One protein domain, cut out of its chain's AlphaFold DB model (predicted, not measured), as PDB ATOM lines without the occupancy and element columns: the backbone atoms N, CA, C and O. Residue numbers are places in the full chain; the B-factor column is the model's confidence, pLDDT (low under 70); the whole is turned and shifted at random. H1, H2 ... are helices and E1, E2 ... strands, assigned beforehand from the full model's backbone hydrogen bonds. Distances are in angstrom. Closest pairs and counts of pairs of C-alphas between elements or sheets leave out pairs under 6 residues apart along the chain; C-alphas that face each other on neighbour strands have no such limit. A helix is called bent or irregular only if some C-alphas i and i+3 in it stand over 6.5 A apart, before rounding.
ATOM      1  N   PRO A   2     -64.055 479.580  16.929       49.41
ATOM      2  CA  PRO A   2     -65.061 478.531  16.770       49.41
ATOM      3  C   PRO A   2     -65.758 478.662  15.402       49.41
ATOM      4  O   PRO A   2     -65.898 479.784  14.909       49.41
ATOM      5  N   PRO A   3     -66.170 477.546  14.775       57.94
ATOM      6  CA  PRO A   3     -66.807 477.570  13.466       57.94
ATOM      7  C   PRO A   3     -68.100 478.383  13.522       57.94
ATOM      8  O   PRO A   3     -68.948 478.170  14.389       57.94
ATOM      9  N   VAL A   4     -68.237 479.326  12.593       65.12
ATOM     10  CA  VAL A   4     -69.452 480.123  12.436       65.12
ATOM     11  C   VAL A   4     -70.564 479.194  11.950       65.12
ATOM     12  O   VAL A   4     -70.509 478.675  10.836       65.12
ATOM     13  N   VAL A   5     -71.567 478.963  12.796       65.44
ATOM     14  CA  VAL A   5     -72.773 478.222  12.419       65.44
ATOM     15  C   VAL A   5     -73.778 479.229  11.867       65.44
ATOM     16  O   VAL A   5     -74.238 480.113  12.591       65.44
ATOM     17  N   ILE A   6     -74.074 479.114  10.572       70.88
ATOM     18  CA  ILE A   6     -75.133 479.873   9.905       70.88
ATOM     19  C   ILE A   6     -76.381 478.988   9.873       70.88
ATOM     20  O   ILE A   6     -76.404 477.995   9.147       70.88
ATOM     21  N   ASP A   7     -77.425 479.363  10.613       67.75
ATOM     22  CA  ASP A   7     -78.677 478.591  10.669       67.75
ATOM     23  C   ASP A   7     -79.414 478.548   9.321       67.75
ATOM     24  O   ASP A   7     -80.002 477.531   8.961       67.75
ATOM     25  N   ASN A   8     -79.373 479.645   8.553       71.56
ATOM     26  CA  ASN A   8     -79.925 479.709   7.200       71.56
ATOM     27  C   ASN A   8     -78.928 480.379   6.234       71.56
ATOM     28  O   ASN A   8     -78.845 481.613   6.193       71.56
ATOM     29  N   PRO A   9     -78.189 479.599   5.425       75.12
ATOM     30  CA  PRO A   9     -77.175 480.128   4.517       75.12
ATOM     31  C   PRO A   9     -77.760 480.859   3.303       75.12
ATOM     32  O   PRO A   9     -77.002 481.424   2.508       75.12
ATOM     33  N   VAL A  10     -79.088 480.887   3.133       75.44
ATOM     34  CA  VAL A  10     -79.721 481.552   1.995       75.44
ATOM     35  C   VAL A  10     -80.675 482.658   2.430       75.44
ATOM     36  O   VAL A  10     -81.797 482.444   2.876       75.44
ATOM     37  N   ILE A  11     -80.226 483.889   2.198       82.94
ATOM     38  CA  ILE A  11     -80.895 485.121   2.637       82.94
ATOM     39  C   ILE A  11     -81.573 485.895   1.497       82.94
ATOM     40  O   ILE A  11     -81.983 487.041   1.678       82.94
ATOM     41  N   ASN A  12     -81.690 485.307   0.306       82.94
ATOM     42  CA  ASN A  12     -82.314 485.945  -0.856       82.94
ATOM     43  C   ASN A  12     -83.434 485.081  -1.434       82.94
ATOM     44  O   ASN A  12     -83.374 483.854  -1.387       82.94
ATOM     45  N   SER A  13     -84.422 485.744  -2.036       76.50
ATOM     46  CA  SER A  13     -85.469 485.097  -2.830       76.50
ATOM     47  C   SER A  13     -84.863 484.359  -4.028       76.50
ATOM     48  O   SER A  13     -83.955 484.868  -4.685       76.50
ATOM     49  N   ALA A  14     -85.398 483.178  -4.345       69.50
ATOM     50  CA  ALA A  14     -85.049 482.441  -5.562       69.50
ATOM     51  C   ALA A  14     -85.609 483.100  -6.840       69.50
ATOM     52  O   ALA A  14     -85.157 482.804  -7.945       69.50
ATOM     53  N   PHE A  15     -86.599 483.988  -6.697       71.81
ATOM     54  CA  PHE A  15     -87.321 484.601  -7.815       71.81
ATOM     55  C   PHE A  15     -86.847 486.019  -8.132       71.81
ATOM     56  O   PHE A  15     -87.008 486.485  -9.263       71.81
ATOM     57  N   ASP A  16     -86.259 486.691  -7.146       78.12
ATOM     58  CA  ASP A  16     -85.874 488.093  -7.233       78.12
ATOM     59  C   ASP A  16     -84.353 488.241  -7.326       78.12
ATOM     60  O   ASP A  16     -83.581 487.303  -7.121       78.12
ATOM     61  N   GLU A  17     -83.894 489.427  -7.714       82.50
ATOM     62  CA  GLU A  17     -82.461 489.693  -7.780       82.50
ATOM     63  C   GLU A  17     -81.852 489.681  -6.363       82.50
ATOM     64  O   GLU A  17     -82.359 490.408  -5.508       82.50
ATOM     65  N   PRO A  18     -80.766 488.918  -6.101       88.12
ATOM     66  CA  PRO A  18     -80.142 488.869  -4.780       88.12
ATOM     67  C   PRO A  18     -79.663 490.249  -4.336       88.12
ATOM     68  O   PRO A  18     -78.884 490.878  -5.051       88.12
ATOM     69  N   GLN A  19     -80.102 490.685  -3.157       88.56
ATOM     70  CA  GLN A  19     -79.757 491.987  -2.579       88.56
ATOM     71  C   GLN A  19     -78.858 491.878  -1.353       88.56
ATOM     72  O   GLN A  19     -78.355 492.891  -0.899       88.56
ATOM     73  N   ARG A  20     -78.654 490.677  -0.805       90.12
ATOM     74  CA  ARG A  20     -77.896 490.479   0.434       90.12
ATOM     75  C   ARG A  20     -76.853 489.384   0.281       90.12
ATOM     76  O   ARG A  20     -77.033 488.465  -0.520       90.12
ATOM     77  N   HIS A  21     -75.772 489.437   1.047       87.56
ATOM     78  CA  HIS A  21     -74.825 488.322   1.160       87.56
ATOM     79  C   HIS A  21     -74.118 488.323   2.518       87.56
ATOM     80  O   HIS A  21     -74.007 489.368   3.150       87.56
ATOM     81  N   PHE A  22     -73.624 487.159   2.936       85.69
ATOM     82  CA  PHE A  22     -72.727 487.046   4.086       85.69
ATOM     83  C   PHE A  22     -71.336 487.582   3.740       85.69
ATOM     84  O   PHE A  22     -70.840 487.323   2.635       85.69
ATOM     85  N   LYS A  23     -70.711 488.324   4.659       83.19
ATOM     86  CA  LYS A  23     -69.331 488.799   4.501       83.19
ATOM     87  C   LYS A  23     -68.351 487.630   4.579       83.19
ATOM     88  O   LYS A  23     -68.631 486.616   5.221       83.19
ATOM     89  N   PHE A  24     -67.216 487.783   3.908       74.12
ATOM     90  CA  PHE A  24     -66.127 486.812   3.906       74.12
ATOM     91  C   PHE A  24     -64.904 487.448   4.562       74.12
ATOM     92  O   PHE A  24     -64.485 488.516   4.116       74.12
ATOM     93  N   ASP A  25     -64.346 486.759   5.552       71.50
ATOM     94  CA  ASP A  25     -63.105 487.119   6.243       71.50
ATOM     95  C   ASP A  25     -61.990 486.117   5.880       71.50
ATOM     96  O   ASP A  25     -62.209 485.180   5.106       71.50
ATOM     97  N   GLU A  26     -60.789 486.294   6.443       59.00
ATOM     98  CA  GLU A  26     -59.619 485.427   6.201       59.00
ATOM     99  C   GLU A  26     -59.838 483.959   6.617       59.00
ATOM    100  O   GLU A  26     -59.201 483.057   6.075       59.00
ATOM    101  N   ASP A  27     -60.778 483.711   7.532       58.78
ATOM    102  CA  ASP A  27     -61.109 482.375   8.043       58.78
ATOM    103  C   ASP A  27     -62.330 481.733   7.351       58.78
ATOM    104  O   ASP A  27     -62.607 480.552   7.571       58.78
ATOM    105  N   GLY A  28     -63.085 482.465   6.518       65.75
ATOM    106  CA  GLY A  28     -64.281 481.917   5.864       65.75
ATOM    107  C   GLY A  28     -65.488 482.846   5.782       65.75
ATOM    108  O   GLY A  28     -65.389 484.070   5.823       65.75
ATOM    109  N   ILE A  29     -66.660 482.230   5.616       72.81
ATOM    110  CA  ILE A  29     -67.954 482.917   5.646       72.81
ATOM    111  C   ILE A  29     -68.290 483.336   7.084       72.81
ATOM    112  O   ILE A  29     -68.157 482.550   8.019       72.81
ATOM    113  N   THR A  30     -68.727 484.577   7.257       80.44
ATOM    114  CA  THR A  30     -69.122 485.135   8.558       80.44
ATOM    115  C   THR A  30     -70.644 485.129   8.724       80.44
ATOM    116  O   THR A  30     -71.385 484.970   7.754       80.44
ATOM    117  N   ASN A  31     -71.125 485.368   9.949       80.38
ATOM    118  CA  ASN A  31     -72.551 485.592  10.227       80.38
ATOM    119  C   ASN A  31     -73.003 487.035   9.922       80.38
ATOM    120  O   ASN A  31     -74.176 487.361  10.098       80.38
ATOM    121  N   GLU A  32     -72.107 487.912   9.461       83.31
ATOM    122  CA  GLU A  32     -72.449 489.299   9.149       83.31
ATOM    123  C   GLU A  32     -73.058 489.426   7.751       83.31
ATOM    124  O   GLU A  32     -72.480 488.982   6.758       83.31
ATOM    125  N   ILE A  33     -74.212 490.086   7.652       87.25
ATOM    126  CA  ILE A  33     -74.922 490.301   6.387       87.25
ATOM    127  C   ILE A  33     -74.626 491.706   5.857       87.25
ATOM    128  O   ILE A  33     -74.656 492.685   6.598       87.25
ATOM    129  N   SER A  34     -74.362 491.805   4.557       87.94
ATOM    130  CA  SER A  34     -74.272 493.071   3.825       87.94
ATOM    131  C   SER A  34     -75.454 493.237   2.872       87.94
ATOM    132  O   SER A  34     -75.747 492.329   2.090       87.94
ATOM    133  N   ASP A  35     -76.083 494.416   2.894       89.44
ATOM    134  CA  ASP A  35     -77.303 494.750   2.137       89.44
ATOM    135  C   ASP A  35     -77.029 495.255   0.712       89.44
ATOM    136  O   ASP A  35     -77.575 496.256   0.248       89.44
ATOM    137  N   TYR A  36     -76.151 494.555  -0.002       86.62
ATOM    138  CA  TYR A  36     -75.984 494.731  -1.442       86.62
ATOM    139  C   TYR A  36     -75.628 493.414  -2.135       86.62
ATOM    140  O   TYR A  36     -75.195 492.427  -1.523       86.62
ATOM    141  N   ARG A  37     -75.786 493.390  -3.461       85.62
ATOM    142  CA  ARG A  37     -75.428 492.236  -4.288       85.62
ATOM    143  C   ARG A  37     -73.910 492.062  -4.358       85.62
ATOM    144  O   ARG A  37     -73.207 492.922  -4.881       85.62
ATOM    145  N   ARG A  38     -73.407 490.902  -3.926       88.62
ATOM    146  CA  ARG A  38     -71.972 490.577  -3.987       88.62
ATOM    147  C   ARG A  38     -71.435 490.574  -5.422       88.62
ATOM    148  O   ARG A  38     -71.970 489.872  -6.292       88.62
ATOM    149  N   ILE A  39     -70.313 491.257  -5.629       85.94
ATOM    150  CA  ILE A  39     -69.501 491.158  -6.846       85.94
ATOM    151  C   ILE A  39     -68.967 489.723  -6.974       85.94
ATOM    152  O   ILE A  39     -68.546 489.100  -5.997       85.94
ATOM    153  N   SER A  40     -69.062 489.142  -8.169       86.50
ATOM    154  CA  SER A  40     -68.554 487.793  -8.415       86.50
ATOM    155  C   SER A  40     -67.034 487.812  -8.495       86.50
ATOM    156  O   SER A  40     -66.482 488.599  -9.260       86.50
ATOM    157  N   HIS A  41     -66.384 486.890  -7.789       84.44
ATOM    158  CA  HIS A  41     -64.937 486.688  -7.826       84.44
ATOM    159  C   HIS A  41     -64.605 485.228  -8.172       84.44
ATOM    160  O   HIS A  41     -65.397 484.327  -7.881       84.44
ATOM    161  N   TYR A  42     -63.468 485.007  -8.827       72.06
ATOM    162  CA  TYR A  42     -62.820 483.714  -8.989       72.06
ATOM    163  C   TYR A  42     -61.918 483.438  -7.788       72.06
ATOM    164  O   TYR A  42     -61.201 484.320  -7.321       72.06
ATOM    165  N   PHE A  43     -61.921 482.185  -7.350       65.50
ATOM    166  CA  PHE A  43     -60.896 481.648  -6.469       65.50
ATOM    167  C   PHE A  43     -59.932 480.867  -7.354       65.50
ATOM    168  O   PHE A  43     -60.345 479.885  -7.973       65.50
ATOM    169  N   VAL A  44     -58.686 481.322  -7.479       56.62
ATOM    170  CA  VAL A  44     -57.666 480.625  -8.275       56.62
ATOM    171  C   VAL A  44     -56.845 479.738  -7.332       56.62
ATOM    172  O   VAL A  44     -56.029 480.255  -6.566       56.62
ATOM    173  N   PRO A  45     -57.040 478.405  -7.327       50.44
ATOM    174  CA  PRO A  45     -56.216 477.524  -6.514       50.44
ATOM    175  C   PRO A  45     -54.849 477.335  -7.181       50.44
ATOM    176  O   PRO A  45     -54.745 476.728  -8.244       50.44
ATOM    177  N   ILE A  46     -53.779 477.816  -6.548       43.16
ATOM    178  CA  ILE A  46     -52.414 477.430  -6.927       43.16
ATOM    179  C   ILE A  46     -52.089 476.123  -6.201       43.16
ATOM    180  O   ILE A  46     -52.204 476.037  -4.976       43.16
ATOM    181  N   ALA A  47     -51.678 475.097  -6.944       43.16
ATOM    182  CA  ALA A  47     -51.229 473.840  -6.357       43.16
ATOM    183  C   ALA A  47     -50.027 474.092  -5.426       43.16
ATOM    184  O   ALA A  47     -49.000 474.618  -5.857       43.16
ATOM    185  N   ARG A  48     -50.133 473.704  -4.146       48.38
ATOM    186  CA  ARG A  48     -48.982 473.728  -3.228       48.38
ATOM    187  C   ARG A  48     -47.899 472.768  -3.777       48.38
ATOM    188  O   ARG A  48     -48.248 471.674  -4.234       48.38
ATOM    189  N   GLU A  57     -54.598 465.977   4.907       34.38
ATOM    190  CA  GLU A  57     -55.397 466.927   5.663       34.38
ATOM    191  C   GLU A  57     -56.035 467.882   4.641       34.38
ATOM    192  O   GLU A  57     -55.338 468.610   3.929       34.38
ATOM    193  N   PHE A  58     -57.363 467.817   4.492       33.44
ATOM    194  CA  PHE A  58     -58.144 468.781   3.707       33.44
ATOM    195  C   PHE A  58     -58.239 470.082   4.513       33.44
ATOM    196  O   PHE A  58     -59.267 470.425   5.090       33.44
ATOM    197  N   ASP A  59     -57.112 470.775   4.603       36.78
ATOM    198  CA  ASP A  59     -57.004 472.075   5.241       36.78
ATOM    199  C   ASP A  59     -57.673 473.128   4.335       36.78
ATOM    200  O   ASP A  59     -57.138 473.521   3.295       36.78
ATOM    201  N   LEU A  60     -58.881 473.550   4.725       39.41
ATOM    202  CA  LEU A  60     -59.668 474.644   4.134       39.41
ATOM    203  C   LEU A  60     -59.033 476.033   4.364       39.41
ATOM    204  O   LEU A  60     -59.677 477.045   4.102       39.41
ATOM    205  N   GLY A  61     -57.776 476.117   4.811       44.03
ATOM    206  CA  GLY A  61     -57.001 477.354   4.856       44.03
ATOM    207  C   GLY A  61     -56.697 477.897   3.454       44.03
ATOM    208  O   GLY A  61     -55.619 477.657   2.891       44.03
ATOM    209  N   LEU A  62     -57.650 478.620   2.858       44.09
ATOM    210  CA  LEU A  62     -57.464 479.246   1.549       44.09
ATOM    211  C   LEU A  62     -58.223 480.568   1.365       44.09
ATOM    212  O   LEU A  62     -58.931 480.732   0.376       44.09
ATOM    213  N   LEU A  63     -58.035 481.540   2.256       43.66
ATOM    214  CA  LEU A  63     -58.535 482.903   2.042       43.66
ATOM    215  C   LEU A  63     -57.491 483.959   2.432       43.66
ATOM    216  O   LEU A  63     -57.748 484.850   3.227       43.66
ATOM    217  N   SER A  64     -56.300 483.900   1.830       43.12
ATOM    218  CA  SER A  64     -55.449 485.095   1.773       43.12
ATOM    219  C   SER A  64     -55.966 486.017   0.657       43.12
ATOM    220  O   SER A  64     -56.198 485.542  -0.460       43.12
ATOM    221  N   GLN A  65     -56.146 487.313   0.946       48.34
ATOM    222  CA  GLN A  65     -56.724 488.328   0.037       48.34
ATOM    223  C   GLN A  65     -56.073 488.369  -1.360       48.34
ATOM    224  O   GLN A  65     -56.751 488.652  -2.344       48.34
ATOM    225  N   ASP A  66     -54.804 487.969  -1.473       48.22
ATOM    226  CA  ASP A  66     -54.030 487.922  -2.723       48.22
ATOM    227  C   ASP A  66     -54.518 486.892  -3.771       48.22
ATOM    228  O   ASP A  66     -53.894 486.732  -4.818       48.22
ATOM    229  N   ARG A  67     -55.596 486.138  -3.503       60.22
ATOM    230  CA  ARG A  67     -56.048 484.996  -4.334       60.22
ATOM    231  C   ARG A  67     -57.457 485.144  -4.921       60.22
ATOM    232  O   ARG A  67     -58.031 484.159  -5.396       60.22
ATOM    233  N   VAL A  68     -58.017 486.353  -4.873       64.88
ATOM    234  CA  VAL A  68     -59.396 486.658  -5.277       64.88
ATOM    235  C   VAL A  68     -59.383 487.617  -6.470       64.88
ATOM    236  O   VAL A  68     -59.103 488.801  -6.320       64.88
ATOM    237  N   GLU A  69     -59.709 487.120  -7.665       74.88
ATOM    238  CA  GLU A  69     -59.810 487.957  -8.872       74.88
ATOM    239  C   GLU A  69     -61.268 488.233  -9.241       74.88
ATOM    240  O   GLU A  69     -62.120 487.349  -9.176       74.88
ATOM    241  N   GLU A  70     -61.592 489.451  -9.674       82.44
ATOM    242  CA  GLU A  70     -62.954 489.781 -10.091       82.44
ATOM    243  C   GLU A  70     -63.363 489.024 -11.368       82.44
ATOM    244  O   GLU A  70     -62.709 489.094 -12.413       82.44
ATOM    245  N   ASN A  71     -64.530 488.380 -11.335       85.88
ATOM    246  CA  ASN A  71     -65.132 487.790 -12.521       85.88
ATOM    247  C   ASN A  71     -65.881 488.847 -13.348       85.88
ATOM    248  O   ASN A  71     -67.115 488.934 -13.334       85.88
ATOM    249  N   LYS A  72     -65.111 489.629 -14.111       88.50
ATOM    250  CA  LYS A  72     -65.613 490.715 -14.971       88.50
ATOM    251  C   LYS A  72     -66.717 490.253 -15.927       88.50
ATOM    252  O   LYS A  72     -67.709 490.953 -16.117       88.50
ATOM    253  N   THR A  73     -66.588 489.057 -16.507       87.25
ATOM    254  CA  THR A  73     -67.580 488.502 -17.443       87.25
ATOM    255  C   THR A  73     -68.918 488.246 -16.758       87.25
ATOM    256  O   THR A  73     -69.955 488.685 -17.256       87.25
ATOM    257  N   ILE A  74     -68.918 487.577 -15.600       88.50
ATOM    258  CA  ILE A  74     -70.150 487.302 -14.852       88.50
ATOM    259  C   ILE A  74     -70.780 488.598 -14.347       88.50
ATOM    260  O   ILE A  74     -71.997 488.751 -14.454       88.50
ATOM    261  N   ASN A  75     -69.989 489.549 -13.852       90.94
ATOM    262  CA  ASN A  75     -70.518 490.837 -13.399       90.94
ATOM    263  C   ASN A  75     -71.154 491.620 -14.558       90.94
ATOM    264  O   ASN A  75     -72.285 492.089 -14.426       90.94
ATOM    265  N   ARG A  76     -70.528 491.619 -15.740       91.75
ATOM    266  CA  ARG A  76     -71.101 492.209 -16.958       91.75
ATOM    267  C   ARG A  76     -72.388 491.512 -17.409       91.75
ATOM    268  O   ARG A  76     -73.334 492.172 -17.833       91.75
ATOM    269  N   ILE A  77     -72.459 490.182 -17.327       90.94
ATOM    270  CA  ILE A  77     -73.696 489.439 -17.623       90.94
ATOM    271  C   ILE A  77     -74.800 489.849 -16.645       90.94
ATOM    272  O   ILE A  77     -75.919 490.123 -17.075       90.94
ATOM    273  N   ARG A  78     -74.498 489.925 -15.344       91.12
ATOM    274  CA  ARG A  78     -75.466 490.327 -14.311       91.12
ATOM    275  C   ARG A  78     -76.023 491.722 -14.571       91.12
ATOM    276  O   ARG A  78     -77.238 491.893 -14.500       91.12
ATOM    277  N   GLU A  79     -75.165 492.672 -14.927       90.31
ATOM    278  CA  GLU A  79     -75.562 494.030 -15.300       90.31
ATOM    279  C   GLU A  79     -76.499 494.028 -16.517       90.31
ATOM    280  O   GLU A  79     -77.608 494.560 -16.452       90.31
ATOM    281  N   ARG A  80     -76.116 493.338 -17.601       91.31
ATOM    282  CA  ARG A  80     -76.952 493.219 -18.810       91.31
ATOM    283  C   ARG A  80     -78.305 492.572 -18.525       91.31
ATOM    284  O   ARG A  80     -79.313 493.016 -19.065       91.31
ATOM    285  N   VAL A  81     -78.343 491.543 -17.679       89.50
ATOM    286  CA  VAL A  81     -79.591 490.881 -17.272       89.50
ATOM    287  C   VAL A  81     -80.457 491.815 -16.427       89.50
ATOM    288  O   VAL A  81     -81.670 491.847 -16.632       89.50
ATOM    289  N   SER A  82     -79.870 492.589 -15.510       88.31
ATOM    290  CA  SER A  82     -80.618 493.565 -14.706       88.31
ATOM    291  C   SER A  82     -81.240 494.643 -15.602       88.31
ATOM    292  O   SER A  82     -82.444 494.889 -15.526       88.31
ATOM    293  N   LEU A  83     -80.467 495.194 -16.547       90.00
ATOM    294  CA  LEU A  83     -80.964 496.142 -17.550       90.00
ATOM    295  C   LEU A  83     -82.079 495.543 -18.415       90.00
ATOM    296  O   LEU A  83     -83.110 496.176 -18.620       90.00
ATOM    297  N   TRP A  84     -81.908 494.304 -18.878       89.25
ATOM    298  CA  TRP A  84     -82.907 493.602 -19.683       89.25
ATOM    299  C   TRP A  84     -84.223 493.353 -18.931       89.25
ATOM    300  O   TRP A  84     -85.301 493.479 -19.509       89.25
ATOM    301  N   ARG A  85     -84.167 493.045 -17.630       85.75
ATOM    302  CA  ARG A  85     -85.371 492.921 -16.790       85.75
ATOM    303  C   ARG A  85     -86.067 494.268 -16.605       85.75
ATOM    304  O   ARG A  85     -87.286 494.334 -16.747       85.75
ATOM    305  N   ARG A  86     -85.303 495.335 -16.334       86.12
ATOM    306  CA  ARG A  86     -85.826 496.704 -16.166       86.12
ATOM    307  C   ARG A  86     -86.438 497.259 -17.449       86.12
ATOM    308  O   ARG A  86     -87.404 498.006 -17.379       86.12
ATOM    309  N   SER A  87     -85.926 496.861 -18.611       86.25
ATOM    310  CA  SER A  87     -86.464 497.281 -19.908       86.25
ATOM    311  C   SER A  87     -87.730 496.527 -20.332       86.25
ATOM    312  O   SER A  87     -88.233 496.753 -21.431       86.25
ATOM    313  N   GLY A  88     -88.261 495.630 -19.492       84.25
ATOM    314  CA  GLY A  88     -89.446 494.839 -19.823       84.25
ATOM    315  C   GLY A  88     -89.145 493.640 -20.724       84.25
ATOM    316  O   GLY A  88     -90.017 493.193 -21.465       84.25
TER     317      GLY A  88
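What this domain is: This is residues 2 to 48 and 57 to 88 of the 330 residues of an uncharacterized protein of Neosynechococcus sphagnicola sy1 (UniProt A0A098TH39). Two small pieces stand apart with open space between them: a two-stranded hairpin, E1 and E2, and a short strand pair, E3 and E4, from which the helix H1 runs out like an arm. Residues 35 to 40 lead from the hairpin to the strand pair, the long unnamed stretch of residues 2 to 20 runs past the hairpin before entering E1, and residues 83 to 88 stick out at the far end of the arm. The printed part has 79 residues with four named strands and one named helix, in the order E1, E2, E3, E4, H1; each of the two sheets, E1 - E2 and E3 - E4, is antiparallel. The class is mixed, helices and strands, although just 33 of the 79 printed residues are in named elements. The whole is loose, with a radius of gyration of the C-alphas of 15.4 A, and only just elongated, with spans of 50 by 30 by 17 A.

How they stand to each other: After residues 2 to 20, which hold no named element, E1, residues 21 to 25, and E2, residues 28 to 34, form a hairpin over a tight link of 2 residues. They are antiparallel neighbours, with 136 degrees between their N-to-C directions. The C-alphas of Phe 22 and Ile 33 face each other at 4.6 A, as do those of Phe 24 and Ile 29, also at 4.6 A. N 23 and O 32 are within hydrogen-bond range at 2.8 A, and N 34 and O 21 at 2.8 A. A short link of 6 residues leads from E2 to E3, residues 41 to 43, and E2 and E3 are apart. E3 is the antiparallel neighbour of E4, residues 68 to 70, with 145 degrees between their directions. The C-alphas of His 41 and Glu 70 face each other at 4.3 A, and N 42 and O 69 are within hydrogen-bond range at 2.7 A. E1 is apart from E3 and from E4, and E2 is apart from E4. A tight link of one residue, Asn 71, joins E4 to H1, residues 72 to 86. H1 is apart from E1 and E2, and only just apart from E3, with closest C-alphas 8.2 A from each other. In H1 every O i to N i+4 pair is within hydrogen-bond range. Residues 83 to 88, of which 83 to 86 belong to H1, stand free: no C-alpha 8 or more residues away along the chain is within 10 A of them.

Where its parts are: The printed part begins with C-alpha 2 at (-65.061, 478.531, 16.770). E1, His 21 to Asp 25, begins with C-alpha 21 at (-74.825, 488.322, 1.160) and measures 12.8 A from first to last C-alpha. E2, Gly 28 to Ser 34, is the longest strand by residues and measures 15.1 A. E3, His 41 to Phe 43, measures 6.6 A, and E4, Val 68 to Glu 70, measures 6.8 A. H1, Lys 72 to Arg 86, measures 21.1 A and ends with C-alpha 86 at (-85.826, 496.704, -16.166). H1 is not bent.

The domain as a whole: The two C-alphas farthest apart are those of Glu 57 and Gly 88, at 50.9 A. Residues 49 to 56 are cut out, and C-alphas 48 and 57 are 12.9 A apart across the gap. The link from E3 to E4 crosses this cut; of the links that are printed whole, none is long. The mean pLDDT of the printed part is 73.0. It is under 70 at residues 2 to 5, 7, 14, 26 to 28, 43 to 48 and 57 to 68, while H1 has a mean of 89.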